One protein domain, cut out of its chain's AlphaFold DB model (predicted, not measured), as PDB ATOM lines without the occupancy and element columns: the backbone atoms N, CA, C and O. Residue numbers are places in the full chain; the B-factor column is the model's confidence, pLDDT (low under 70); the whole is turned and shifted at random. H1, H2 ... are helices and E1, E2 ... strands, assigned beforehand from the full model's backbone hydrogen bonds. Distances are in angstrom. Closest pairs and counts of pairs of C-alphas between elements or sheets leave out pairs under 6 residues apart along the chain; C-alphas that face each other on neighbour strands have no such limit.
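What this domain is: This is residues 75 to 130 and 169 to 215 of the 308 residues of an uncharacterized protein of Frankia sp. R43 (UniProt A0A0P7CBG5). A three-stranded sheet is covered on one face by helices H1 and H4, with H2 packed beside both and short H3 in the loop past one end of the sheet. The printed part has 103 residues, in the order H1 H2 E1 E2 H3 E3 H4; the sheet runs E1 - E2 - E3, antiparallel. The class is mixed, in two layers, helices on one face of a sheet; the whole is compact, with a radius of gyration of the C-alphas of 12.7 A and spans of 34 by 33 by 30 A.

How they stand to each other: Start at H1, residues 79 to 88, and H2, residues 100 to 109: this helical hairpin touches, closest at C-alphas 88 and 101, 4.8 A, at a shallow tilt of 19 degrees. Next find E1, residues 120 to 126, and E2, residues 171 to 177, antiparallel, with N 123 and O 174 within hydrogen-bond range at 2.8 A. H3, residues 184 to 187, only grazes the sheet. E3, residues 195 to 198, is antiparallel to E2, with N 173 and O 196 at 2.9 A. H4, residues 200 to 215, is on the same face as H1, at a height over the sheet of 9.1 A. Its residues 202 to 209 touch H2, closest at C-alphas 205 and 106, 6.1 A. Every O i to N i+4 pair is within hydrogen-bond range in H1 and H2, and 10 of 12 in H4; H3 is too short for one.

Where its parts are: Find C-alpha 79 at (-6.412, 30.895, 11.803), where H1 begins. E1 runs 20.0 A, E2 19.4 A. H4 runs 21.7 A to C-alpha 215 at (17.266, 27.337, 6.112).

The domain as a whole: Residues 131 to 168 are not printed; C-alphas 130 and 169 are 12.1 A apart. H1 to H2 is a long link. Look for pLDDT under 70 at residues 127 to 130, 169, 180 to 191 and 214 to 215.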
ATOM      1  N   LEU A  75       7.079  29.477  13.723       89.06
ATOM      2  CA  LEU A  75       6.457  29.163  12.438       89.06
ATOM      3  C   LEU A  75       5.167  29.956  12.267       89.06
ATOM      4  O   LEU A  75       4.436  30.165  13.234       89.06
ATOM      5  N   GLN A  76       4.904  30.417  11.048       90.25
ATOM      6  CA  GLN A  76       3.643  31.070  10.722       90.25
ATOM      7  C   GLN A  76       2.534  30.026  10.605       90.25
ATOM      8  O   GLN A  76       2.705  29.013   9.931       90.25
ATOM      9  N   ILE A  77       1.379  30.312  11.192       89.38
ATOM     10  CA  ILE A  77       0.179  29.486  11.058       89.38
ATOM     11  C   ILE A  77      -1.005  30.341  10.607       89.38
ATOM     12  O   ILE A  77      -1.036  31.559  10.789       89.38
ATOM     13  N   THR A  78      -1.994  29.702  10.000       89.31
ATOM     14  CA  THR A  78      -3.279  30.324   9.665       89.31
ATOM     15  C   THR A  78      -4.261  30.206  10.831       89.31
ATOM     16  O   THR A  78      -4.094  29.383  11.727       89.31
ATOM     17  N   GLU A  79      -5.333  30.995  10.808       86.25
ATOM     18  CA  GLU A  79      -6.412  30.895  11.803       86.25
ATOM     19  C   GLU A  79      -7.104  29.530  11.793       86.25
ATOM     20  O   GLU A  79      -7.471  29.019  12.847       86.25
ATOM     21  N   ALA A  80      -7.263  28.929  10.609       86.56
ATOM     22  CA  ALA A  80      -7.859  27.606  10.467       86.56
ATOM     23  C   ALA A  80      -7.002  26.541  11.166       86.56
ATOM     24  O   ALA A  80      -7.529  25.765  11.957       86.56
ATOM     25  N   GLN A  81      -5.682  26.579  10.950       89.81
ATOM     26  CA  GLN A  81      -4.732  25.697  11.634       89.81
ATOM     27  C   GLN A  81      -4.732  25.944  13.145       89.81
ATOM     28  O   GLN A  81      -4.791  25.002  13.924       89.81
ATOM     29  N   ALA A  82      -4.714  27.210  13.578       86.06
ATOM     30  CA  ALA A  82      -4.763  27.563  14.997       86.06
ATOM     31  C   ALA A  82      -6.013  27.011  15.689       86.06
ATOM     32  O   ALA A  82      -5.924  26.473  16.789       86.06
ATOM     33  N   LYS A  83      -7.166  27.092  15.018       86.88
ATOM     34  CA  LYS A  83      -8.419  26.522  15.507       86.88
ATOM     35  C   LYS A  83      -8.354  25.000  15.611       86.88
ATOM     36  O   LYS A  83      -8.753  24.461  16.635       86.88
ATOM     37  N   GLU A  84      -7.854  24.333  14.577       89.38
ATOM     38  CA  GLU A  84      -7.707  22.875  14.556       89.38
ATOM     39  C   GLU A  84      -6.802  22.394  15.698       89.38
ATOM     40  O   GLU A  84      -7.182  21.513  16.468       89.38
ATOM     41  N   MET A  85      -5.654  23.052  15.888       88.62
ATOM     42  CA  MET A  85      -4.746  22.764  16.999       88.62
ATOM     43  C   MET A  85      -5.393  23.055  18.357       88.62
ATOM     44  O   MET A  85      -5.291  22.241  19.267       88.62
ATOM     45  N   ALA A  86      -6.087  24.184  18.516       85.50
ATOM     46  CA  ALA A  86      -6.758  24.516  19.771       85.50
ATOM     47  C   ALA A  86      -7.877  23.523  20.124       85.50
ATOM     48  O   ALA A  86      -8.098  23.235  21.298       85.50
ATOM     49  N   GLU A  87      -8.573  22.980  19.125       88.38
ATOM     50  CA  GLU A  87      -9.569  21.923  19.310       88.38
ATOM     51  C   GLU A  87      -8.916  20.593  19.701       88.38
ATOM     52  O   GLU A  87      -9.357  19.976  20.671       88.38
ATOM     53  N   ALA A  88      -7.842  20.193  19.016       88.62
ATOM     54  CA  ALA A  88      -7.107  18.961  19.308       88.62
ATOM     55  C   ALA A  88      -6.405  18.992  20.679       88.62
ATOM     56  O   ALA A  88      -6.306  17.971  21.360       88.62
ATOM     57  N   CYS A  89      -5.940  20.167  21.106       88.44
ATOM     58  CA  CYS A  89      -5.208  20.366  22.356       88.44
ATOM     59  C   CYS A  89      -6.088  20.857  23.516       88.44
ATOM     60  O   CYS A  89      -5.566  21.114  24.599       88.44
ATOM     61  N   ARG A  90      -7.409  20.992  23.328       86.19
ATOM     62  CA  ARG A  90      -8.322  21.603  24.314       86.19
ATOM     63  C   ARG A  90      -8.273  20.935  25.686       86.19
ATOM     64  O   ARG A  90      -8.254  21.624  26.701       86.19
ATOM     65  N   ASP A  91      -8.287  19.608  25.696       84.31
ATOM     66  CA  ASP A  91      -8.340  18.804  26.921       84.31
ATOM     67  C   ASP A  91      -6.938  18.376  27.395       84.31
ATOM     68  O   ASP A  91      -6.801  17.674  28.398       84.31
ATOM     69  N   ALA A  92      -5.884  18.795  26.684       84.12
ATOM     70  CA  ALA A  92      -4.508  18.465  27.018       84.12
ATOM     71  C   ALA A  92      -3.976  19.416  28.100       84.12
ATOM     72  O   ALA A  92      -3.964  20.633  27.936       84.12
ATOM     73  N   SER A  93      -3.484  18.856  29.205       82.12
ATOM     74  CA  SER A  93      -2.703  19.607  30.198       82.12
ATOM     75  C   SER A  93      -1.225  19.736  29.816       82.12
ATOM     76  O   SER A  93      -0.522  20.588  30.352       82.12
ATOM     77  N   GLU A  94      -0.763  18.871  28.915       85.00
ATOM     78  CA  GLU A  94       0.608  18.758  28.428       85.00
ATOM     79  C   GLU A  94       0.600  18.125  27.034       85.00
ATOM     80  O   GLU A  94      -0.239  17.271  26.729       85.00
ATOM     81  N   ILE A  95       1.529  18.551  26.183       83.50
ATOM     82  CA  ILE A  95       1.709  18.029  24.833       83.50
ATOM     83  C   ILE A  95       2.710  16.878  24.896       83.50
ATOM     84  O   ILE A  95       3.926  17.077  24.906       83.50
ATOM     85  N   VAL A  96       2.160  15.668  24.919       85.44
ATOM     86  CA  VAL A  96       2.920  14.418  24.999       85.44
ATOM     87  C   VAL A  96       3.142  13.841  23.605       85.44
ATOM     88  O   VAL A  96       2.296  13.976  22.707       85.44
ATOM     89  N   ALA A  97       4.275  13.170  23.405       79.81
ATOM     90  CA  ALA A  97       4.554  12.451  22.167       79.81
ATOM     91  C   ALA A  97       3.423  11.462  21.819       79.81
ATOM     92  O   ALA A  97       2.867  10.788  22.683       79.81
ATOM     93  N   SER A  98       3.097  11.346  20.530       82.19
ATOM     94  CA  SER A  98       2.019  10.478  20.009       82.19
ATOM     95  C   SER A  98       0.584  10.843  20.430       82.19
ATOM     96  O   SER A  98      -0.313  10.016  20.273       82.19
ATOM     97  N   SER A  99       0.340  12.046  20.960       86.50
ATOM     98  CA  SER A  99      -1.027  12.541  21.178       86.50
ATOM     99  C   SER A  99      -1.634  13.115  19.891       86.50
ATOM    100  O   SER A  99      -0.901  13.612  19.035       86.50
ATOM    101  N   GLU A 100      -2.969  13.101  19.788       89.75
ATOM    102  CA  GLU A 100      -3.718  13.743  18.690       89.75
ATOM    103  C   GLU A 100      -3.316  15.223  18.540       89.75
ATOM    104  O   GLU A 100      -3.049  15.697  17.440       89.75
ATOM    105  N   CYS A 101      -3.159  15.928  19.668       89.56
ATOM    106  CA  CYS A 101      -2.653  17.300  19.721       89.56
ATOM    107  C   CYS A 101      -1.269  17.436  19.056       89.56
ATOM    108  O   CYS A 101      -1.077  18.299  18.198       89.56
ATOM    109  N   THR A 102      -0.313  16.561  19.390       90.19
ATOM    110  CA  THR A 102       1.041  16.589  18.806       90.19
ATOM    111  C   THR A 102       1.027  16.295  17.308       90.19
ATOM    112  O   THR A 102       1.716  16.986  16.555       90.19
ATOM    113  N   SER A 103       0.231  15.322  16.847       91.00
ATOM    114  CA  SER A 103       0.096  15.050  15.407       91.00
ATOM    115  C   SER A 103      -0.523  16.226  14.659       91.00
ATOM    116  O   SER A 103       0.026  16.642  13.643       91.00
ATOM    117  N   THR A 104      -1.583  16.843  15.189       91.44
ATOM    118  CA  THR A 104      -2.209  18.014  14.556       91.44
ATOM    119  C   THR A 104      -1.245  19.199  14.477       91.44
ATOM    120  O   THR A 104      -1.193  19.886  13.454       91.44
ATOM    121  N   ILE A 105      -0.446  19.434  15.524       89.94
ATOM    122  CA  ILE A 105       0.597  20.470  15.516       89.94
ATOM    123  C   ILE A 105       1.654  20.163  14.450       89.94
ATOM    124  O   ILE A 105       2.034  21.051  13.683       89.94
ATOM    125  N   ARG A 106       2.131  18.918  14.380       89.25
ATOM    126  CA  ARG A 106       3.119  18.486  13.386       89.25
ATOM    127  C   ARG A 106       2.601  18.689  11.963       89.25
ATOM    128  O   ARG A 106       3.272  19.350  11.173       89.25
ATOM    129  N   ASP A 107       1.401  18.204  11.666       90.94
ATOM    130  CA  ASP A 107       0.791  18.285  10.334       90.94
ATOM    131  C   ASP A 107       0.517  19.744   9.936       90.94
ATOM    132  O   ASP A 107       0.786  20.162   8.808       90.94
ATOM    133  N   SER A 108       0.083  20.570  10.893       88.69
ATOM    134  CA  SER A 108      -0.122  22.009  10.683       88.69
ATOM    135  C   SER A 108       1.180  22.778  10.427       88.69
ATOM    136  O   SER A 108       1.140  23.872   9.859       88.69
ATOM    137  N   THR A 109       2.332  22.238  10.841       89.31
ATOM    138  CA  THR A 109       3.631  22.930  10.797       89.31
ATOM    139  C   THR A 109       4.636  22.357   9.800       89.31
ATOM    140  O   THR A 109       5.631  23.030   9.531       89.31
ATOM    141  N   GLU A 110       4.387  21.183   9.207       85.94
ATOM    142  CA  GLU A 110       5.324  20.452   8.329       85.94
ATOM    143  C   GLU A 110       5.885  21.299   7.173       85.94
ATOM    144  O   GLU A 110       7.036  21.142   6.776       85.94
ATOM    145  N   ASN A 111       5.095  22.245   6.660       84.38
ATOM    146  CA  ASN A 111       5.480  23.135   5.560       84.38
ATOM    147  C   ASN A 111       5.229  24.614   5.882       84.38
ATOM    148  O   ASN A 111       5.086  25.444   4.980       84.38
ATOM    149  N   ALA A 112       5.120  24.946   7.168       86.00
ATOM    150  CA  ALA A 112       4.872  26.313   7.589       86.00
ATOM    151  C   ALA A 112       6.088  27.204   7.265       86.00
ATOM    152  O   ALA A 112       7.230  26.814   7.526       86.00
ATOM    153  N   PRO A 113       5.879  28.411   6.712       86.75
ATOM    154  CA  PRO A 113       6.967  29.353   6.504       86.75
ATOM    155  C   PRO A 113       7.464  29.908   7.851       86.75
ATOM    156  O   PRO A 113       6.759  29.837   8.869       86.75
ATOM    157  N   PRO A 114       8.676  30.489   7.886       85.69
ATOM    158  CA  PRO A 114       9.167  31.149   9.090       85.69
ATOM    159  C   PRO A 114       8.211  32.276   9.487       85.69
ATOM    160  O   PRO A 114       7.692  32.993   8.628       85.69
ATOM    161  N   CYS A 115       7.977  32.446  10.790       85.06
ATOM    162  CA  CYS A 115       7.043  33.483  11.211       85.06
ATOM    163  C   CYS A 115       7.594  34.891  10.938       85.06
ATOM    164  O   CYS A 115       8.704  35.224  11.352       85.06
ATOM    165  N   ALA A 116       6.795  35.720  10.266       78.50
ATOM    166  CA  ALA A 116       7.074  37.134  10.040       78.50
ATOM    167  C   ALA A 116       6.290  38.010  11.027       78.50
ATOM    168  O   ALA A 116       5.257  37.602  11.554       78.50
ATOM    169  N   ALA A 117       6.749  39.249  11.226       71.31
ATOM    170  CA  ALA A 117       6.034  40.215  12.052       71.31
ATOM    171  C   ALA A 117       4.597  40.426  11.544       71.31
ATOM    172  O   ALA A 117       4.357  40.463  10.334       71.31
ATOM    173  N   LYS A 118       3.664  40.662  12.476       76.31
ATOM    174  CA  LYS A 118       2.236  40.880  12.186       76.31
ATOM    175  C   LYS A 118       1.523  39.648  11.627       76.31
ATOM    176  O   LYS A 118       0.639  39.786  10.785       76.31
ATOM    177  N   GLN A 119       1.910  38.461  12.076       81.62
ATOM    178  CA  GLN A 119       1.276  37.200  11.706       81.62
ATOM    179  C   GLN A 119       0.911  36.396  12.953       81.62
ATOM    180  O   GLN A 119       1.363  36.695  14.058       81.62
ATOM    181  N   LEU A 120       0.085  35.371  12.767       84.31
ATOM    182  CA  LEU A 120      -0.171  34.372  13.794       84.31
ATOM    183  C   LEU A 120       0.980  33.358  13.772       84.31
ATOM    184  O   LEU A 120       1.280  32.774  12.728       84.31
ATOM    185  N   CYS A 121       1.645  33.183  14.909       87.44
ATOM    186  CA  CYS A 121       2.803  32.313  15.043       87.44
ATOM    187  C   CYS A 121       2.522  31.183  16.026       87.44
ATOM    188  O   CYS A 121       1.971  31.419  17.098       87.44
ATOM    189  N   ILE A 122       3.029  29.991  15.728       87.94
ATOM    190  CA  ILE A 122       3.294  28.978  16.748       87.94
ATOM    191  C   ILE A 122       4.763  29.057  17.159       87.94
ATOM    192  O   ILE A 122       5.650  29.261  16.323       87.94
ATOM    193  N   THR A 123       5.012  28.940  18.459       85.38
ATOM    194  CA  THR A 123       6.343  29.026  19.058       85.38
ATOM    195  C   THR A 123       6.601  27.800  19.917       85.38
ATOM    196  O   THR A 123       5.749  27.452  20.725       85.38
ATOM    197  N   ALA A 124       7.778  27.189  19.781       84.31
ATOM    198  CA  ALA A 124       8.296  26.200  20.724       84.31
ATOM    199  C   ALA A 124       9.555  26.759  21.398       84.31
ATOM    200  O   ALA A 124      10.485  27.196  20.711       84.31
ATOM    201  N   ALA A 125       9.572  26.773  22.730       81.12
ATOM    202  CA  ALA A 125      10.643  27.358  23.533       81.12
ATOM    203  C   ALA A 125      11.088  26.400  24.636       81.12
ATOM    204  O   ALA A 125      10.246  25.852  25.343       81.12
ATOM    205  N   LYS A 126      12.402  26.209  24.801       75.88
ATOM    206  CA  LYS A 126      12.941  25.329  25.844       75.88
ATOM    207  C   LYS A 126      12.761  25.947  27.236       75.88
ATOM    208  O   LYS A 126      13.175  27.083  27.465       75.88
ATOM    209  N   VAL A 127      12.206  25.198  28.185       66.62
ATOM    210  CA  VAL A 127      12.113  25.586  29.599       66.62
ATOM    211  C   VAL A 127      13.305  24.985  30.338       66.62
ATOM    212  O   VAL A 127      13.372  23.796  30.602       66.62
ATOM    213  N   GLY A 128      14.316  25.807  30.612       50.22
ATOM    214  CA  GLY A 128      15.565  25.345  31.241       50.22
ATOM    215  C   GLY A 128      16.426  26.446  31.861       50.22
ATOM    216  O   GLY A 128      17.545  26.199  32.300       50.22
ATOM    217  N   ALA A 129      15.904  27.666  31.912       33.69
ATOM    218  CA  ALA A 129      16.398  28.793  32.690       33.69
ATOM    219  C   ALA A 129      15.186  29.711  32.926       33.69
ATOM    220  O   ALA A 129      14.305  29.741  32.064       33.69
ATOM    221  N   PRO A 130      15.080  30.430  34.058       33.44
ATOM    222  CA  PRO A 130      13.920  31.267  34.329       33.44
ATOM    223  C   PRO A 130      13.858  32.408  33.305       33.44
ATOM    224  O   PRO A 130      14.502  33.442  33.466       33.44
ATOM    225  N   VAL A 169      10.385  19.425  32.562       52.31
ATOM    226  CA  VAL A 169       9.596  20.314  31.708       52.31
ATOM    227  C   VAL A 169      10.612  20.895  30.751       52.31
ATOM    228  O   VAL A 169      11.340  21.809  31.125       52.31
ATOM    229  N   SER A 170      10.739  20.308  29.565       70.25
ATOM    230  CA  SER A 170      11.802  20.705  28.645       70.25
ATOM    231  C   SER A 170      11.355  21.786  27.675       70.25
ATOM    232  O   SER A 170      12.201  22.581  27.285       70.25
ATOM    233  N   TYR A 171      10.068  21.892  27.315       79.06
ATOM    234  CA  TYR A 171       9.577  22.904  26.369       79.06
ATOM    235  C   TYR A 171       8.182  23.445  26.710       79.06
ATOM    236  O   TYR A 171       7.398  22.816  27.411       79.06
ATOM    237  N   ILE A 172       7.871  24.632  26.187       83.88
ATOM    238  CA  ILE A 172       6.522  25.199  26.089       83.88
ATOM    239  C   ILE A 172       6.214  25.427  24.615       83.88
ATOM    240  O   ILE A 172       7.043  25.985  23.888       83.88
ATOM    241  N   ILE A 173       5.006  25.047  24.199       84.19
ATOM    242  CA  ILE A 173       4.449  25.386  22.891       84.19
ATOM    243  C   ILE A 173       3.307  26.379  23.088       84.19
ATOM    244  O   ILE A 173       2.420  26.174  23.920       84.19
ATOM    245  N   ALA A 174       3.341  27.466  22.323       84.88
ATOM    246  CA  ALA A 174       2.367  28.542  22.400       84.88
ATOM    247  C   ALA A 174       1.937  29.027  21.016       84.88
ATOM    248  O   ALA A 174       2.759  29.105  20.101       84.88
ATOM    249  N   ILE A 175       0.671  29.423  20.890       83.12
ATOM    250  CA  ILE A 175       0.185  30.207  19.749       83.12
ATOM    251  C   ILE A 175       0.124  31.682  20.158       83.12
ATOM    252  O   ILE A 175      -0.533  32.035  21.137       83.12
ATOM    253  N   THR A 176       0.777  32.542  19.380       78.62
ATOM    254  CA  THR A 176       0.873  33.987  19.614       78.62
ATOM    255  C   THR A 176       0.374  34.744  18.389       78.62
ATOM    256  O   THR A 176       0.835  34.493  17.278       78.62
ATOM    257  N   ASP A 177      -0.530  35.705  18.578       76.88
ATOM    258  CA  ASP A 177      -0.972  36.616  17.516       76.88
ATOM    259  C   ASP A 177      -0.165  37.919  17.552       76.88
ATOM    260  O   ASP A 177      -0.299  38.708  18.486       76.88
ATOM    261  N   GLU A 178       0.683  38.150  16.547       73.12
ATOM    262  CA  GLU A 178       1.486  39.376  16.451       73.12
ATOM    263  C   GLU A 178       0.832  40.468  15.593       73.12
ATOM    264  O   GLU A 178       1.444  41.517  15.352       73.12
ATOM    265  N   ARG A 179      -0.382  40.248  15.073       75.44
ATOM    266  CA  ARG A 179      -1.070  41.255  14.255       75.44
ATOM    267  C   ARG A 179      -1.422  42.506  15.067       75.44
ATOM    268  O   ARG A 179      -1.787  42.414  16.234       75.44
ATOM    269  N   PRO A 180      -1.365  43.698  14.445       60.75
ATOM    270  CA  PRO A 180      -1.845  44.918  15.076       60.75
ATOM    271  C   PRO A 180      -3.379  44.893  15.177       60.75
ATOM    272  O   PRO A 180      -4.055  44.733  14.163       60.75
ATOM    273  N   GLY A 181      -3.927  45.102  16.375       65.69
ATOM    274  CA  GLY A 181      -5.374  45.127  16.620       65.69
ATOM    275  C   GLY A 181      -5.777  44.285  17.830       65.69
ATOM    276  O   GLY A 181      -4.942  43.991  18.685       65.69
ATOM    277  N   SER A 182      -7.060  43.919  17.913       56.78
ATOM    278  CA  SER A 182      -7.541  42.969  18.921       56.78
ATOM    279  C   SER A 182      -6.924  41.592  18.659       56.78
ATOM    280  O   SER A 182      -6.993  41.118  17.522       56.78
ATOM    281  N   PRO A 183      -6.310  40.946  19.663       65.69
ATOM    282  CA  PRO A 183      -5.690  39.643  19.475       65.69
ATOM    283  C   PRO A 183      -6.770  38.599  19.191       65.69
ATOM    284  O   PRO A 183      -7.690  38.423  19.993       65.69
ATOM    285  N   LEU A 184      -6.632  37.832  18.105       66.44
ATOM    286  CA  LEU A 184      -7.567  36.736  17.820       66.44
ATOM    287  C   LEU A 184      -7.608  35.681  18.930       66.44
ATOM    288  O   LEU A 184      -8.586  34.951  19.075       66.44
ATOM    289  N   CYS A 185      -6.564  35.644  19.755       67.44
ATOM    290  CA  CYS A 185      -6.489  34.828  20.955       67.44
ATOM    291  C   CYS A 185      -7.537  35.177  22.028       67.44
ATOM    292  O   CYS A 185      -7.733  34.372  22.931       67.44
ATOM    293  N   SER A 186      -8.185  36.350  21.978       59.44
ATOM    294  CA  SER A 186      -9.108  36.815  23.032       59.44
ATOM    295  C   SER A 186     -10.597  36.774  22.661       59.44
ATOM    296  O   SER A 186     -11.423  36.771  23.568       59.44
ATOM    297  N   ASP A 187     -10.953  36.708  21.372       53.56
ATOM    298  CA  ASP A 187     -12.335  36.957  20.907       53.56
ATOM    299  C   ASP A 187     -13.064  35.733  20.302       53.56
ATOM    300  O   ASP A 187     -14.239  35.828  19.942       53.56
ATOM    301  N   ALA A 188     -12.423  34.562  20.187       51.47
ATOM    302  CA  ALA A 188     -13.052  33.378  19.588       51.47
ATOM    303  C   ALA A 188     -13.695  32.445  20.639       51.47
ATOM    304  O   ALA A 188     -13.034  32.093  21.618       51.47
ATOM    305  N   PRO A 189     -14.921  31.925  20.414       44.25
ATOM    306  CA  PRO A 189     -15.646  31.077  21.373       44.25
ATOM    307  C   PRO A 189     -14.991  29.711  21.656       44.25
ATOM    308  O   PRO A 189     -15.464  28.982  22.522       44.25
ATOM    309  N   ALA A 190     -13.912  29.367  20.948       57.16
ATOM    310  CA  ALA A 190     -13.107  28.169  21.186       57.16
ATOM    311  C   ALA A 190     -11.717  28.461  21.787       57.16
ATOM    312  O   ALA A 190     -11.039  27.507  22.146       57.16
ATOM    313  N   GLY A 191     -11.305  29.735  21.894       65.44
ATOM    314  CA  GLY A 191      -9.924  30.130  22.187       65.44
ATOM    315  C   GLY A 191      -8.971  29.674  21.076       65.44
ATOM    316  O   GLY A 191      -8.617  28.511  21.001       65.44
ATOM    317  N   LEU A 192      -8.543  30.572  20.184       73.12
ATOM    318  CA  LEU A 192      -7.647  30.205  19.067       73.12
ATOM    319  C   LEU A 192      -6.197  29.941  19.501       73.12
ATOM    320  O   LEU A 192      -5.365  29.573  18.676       73.12
ATOM    321  N   CYS A 193      -5.881  30.180  20.772       79.31
ATOM    322  CA  CYS A 193      -4.521  30.174  21.278       79.31
ATOM    323  C   CYS A 193      -4.438  29.408  22.594       79.31
ATOM    324  O   CYS A 193      -5.333  29.496  23.435       79.31
ATOM    325  N   PHE A 194      -3.329  28.702  22.781       81.56
ATOM    326  CA  PHE A 194      -2.992  27.987  24.006       81.56
ATOM    327  C   PHE A 194      -1.511  28.182  24.330       81.56
ATOM    328  O   PHE A 194      -0.725  28.597  23.475       81.56
ATOM    329  N   VAL A 195      -1.149  27.868  25.573       85.31
ATOM    330  CA  VAL A 195       0.230  27.774  26.058       85.31
ATOM    331  C   VAL A 195       0.306  26.506  26.896       85.31
ATOM    332  O   VAL A 195      -0.297  26.454  27.966       85.31
ATOM    333  N   LEU A 196       1.001  25.485  26.403       83.69
ATOM    334  CA  LEU A 196       1.083  24.181  27.060       83.69
ATOM    335  C   LEU A 196       2.543  23.746  27.231       83.69
ATOM    336  O   LEU A 196       3.363  24.015  26.346       83.69
ATOM    337  N   PRO A 197       2.882  23.075  28.347       84.44
ATOM    338  CA  PRO A 197       4.145  22.358  28.444       84.44
ATOM    339  C   PRO A 197       4.179  21.233  27.402       84.44
ATOM    340  O   PRO A 197       3.134  20.701  27.020       84.44
ATOM    341  N   ALA A 198       5.372  20.904  26.925       83.69
ATOM    342  CA  ALA A 198       5.603  19.854  25.948       83.69
ATOM    343  C   ALA A 198       6.858  19.052  26.299       83.69
ATOM    344  O   ALA A 198       7.882  19.619  26.707       83.69
ATOM    345  N   ASP A 199       6.788  17.746  26.059       84.25
ATOM    346  CA  ASP A 199       7.946  16.858  26.117       84.25
ATOM    347  C   ASP A 199       8.980  17.211  25.032       84.25
ATOM    348  O   ASP A 199       8.639  17.754  23.974       84.25
ATOM    349  N   ASP A 200      10.251  16.847  25.253       81.38
ATOM    350  CA  ASP A 200      11.334  17.049  24.276       81.38
ATOM    351  C   ASP A 200      10.986  16.476  22.892       81.38
ATOM    352  O   ASP A 200      11.233  17.125  21.875       81.38
ATOM    353  N   GLU A 201      10.402  15.275  22.845       81.38
ATOM    354  CA  GLU A 201      10.031  14.611  21.590       81.38
ATOM    355  C   GLU A 201       8.892  15.338  20.865       81.38
ATOM    356  O   GLU A 201       8.947  15.498  19.648       81.38
ATOM    357  N   ALA A 202       7.890  15.829  21.598       80.25
ATOM    358  CA  ALA A 202       6.770  16.558  21.009       80.25
ATOM    359  C   ALA A 202       7.192  17.943  20.492       80.25
ATOM    360  O   ALA A 202       6.761  18.381  19.424       80.25
ATOM    361  N   ALA A 203       8.081  18.626  21.217       82.94
ATOM    362  CA  ALA A 203       8.614  19.918  20.799       82.94
ATOM    363  C   ALA A 203       9.618  19.811  19.640       82.94
ATOM    364  O   ALA A 203       9.762  20.761  18.862       82.94
ATOM    365  N   ALA A 204      10.300  18.668  19.497       83.06
ATOM    366  CA  ALA A 204      11.299  18.460  18.453       83.06
ATOM    367  C   ALA A 204      10.730  18.666  17.043       83.06
ATOM    368  O   ALA A 204      11.424  19.240  16.204       83.06
ATOM    369  N   ASP A 205       9.483  18.263  16.780       82.00
ATOM    370  CA  ASP A 205       8.851  18.431  15.465       82.00
ATOM    371  C   ASP A 205       8.723  19.917  15.086       82.00
ATOM    372  O   ASP A 205       9.202  20.332  14.028       82.00
ATOM    373  N   VAL A 206       8.193  20.757  15.983       80.50
ATOM    374  CA  VAL A 206       8.074  22.211  15.751       80.50
ATOM    375  C   VAL A 206       9.453  22.859  15.596       80.50
ATOM    376  O   VAL A 206       9.654  23.702  14.718       80.50
ATOM    377  N   VAL A 207      10.429  22.450  16.413       85.06
ATOM    378  CA  VAL A 207      11.804  22.968  16.347       85.06
ATOM    379  C   VAL A 207      12.491  22.598  15.032       85.06
ATOM    380  O   VAL A 207      13.139  23.447  14.413       85.06
ATOM    381  N   ASN A 208      12.345  21.355  14.580       85.25
ATOM    382  CA  ASN A 208      12.936  20.875  13.333       85.25
ATOM    383  C   ASN A 208      12.287  21.543  12.115       85.25
ATOM    384  O   ASN A 208      13.012  22.031  11.243       85.25
ATOM    385  N   ASN A 209      10.957  21.651  12.096       83.94
ATOM    386  CA  ASN A 209      10.219  22.331  11.030       83.94
ATOM    387  C   ASN A 209      10.606  23.817  10.951       83.94
ATOM    388  O   ASN A 209      10.889  24.333   9.869       83.94
ATOM    389  N   ALA A 210      10.739  24.498  12.094       80.75
ATOM    390  CA  ALA A 210      11.189  25.890  12.137       80.75
ATOM    391  C   ALA A 210      12.616  26.068  11.604       80.75
ATOM    392  O   ALA A 210      12.881  27.005  10.848       80.75
ATOM    393  N   ARG A 211      13.541  25.169  11.961       80.12
ATOM    394  CA  ARG A 211      14.913  25.188  11.427       80.12
ATOM    395  C   ARG A 211      14.936  24.976   9.917       80.12
ATOM    396  O   ARG A 211      15.673  25.671   9.218       80.12
ATOM    397  N   PHE A 212      14.119  24.056   9.411       78.94
ATOM    398  CA  PHE A 212      13.991  23.814   7.976       78.94
ATOM    399  C   PHE A 212      13.449  25.047   7.233       78.94
ATOM    400  O   PHE A 212      14.016  25.472   6.222       78.94
ATOM    401  N   ALA A 213      12.411  25.681   7.779       75.94
ATOM    402  CA  ALA A 213      11.816  26.895   7.228       75.94
ATOM    403  C   ALA A 213      12.797  28.084   7.217       75.94
ATOM    404  O   ALA A 213      12.814  28.864   6.271       75.94
ATOM    405  N   GLN A 214      13.662  28.211   8.229       69.69
ATOM    406  CA  GLN A 214      14.708  29.242   8.264       69.69
ATOM    407  C   GLN A 214      15.832  28.977   7.260       69.69
ATOM    408  O   GLN A 214      16.326  29.908   6.631       69.69
ATOM    409  N   SER A 215      16.215  27.712   7.066       68.94
ATOM    410  CA  SER A 215      17.266  27.337   6.112       68.94
ATOM    411  C   SER A 215      16.856  27.527   4.646       68.94
ATOM    412  O   SER A 215      17.721  27.507   3.770       68.94
TER     413      SER A 215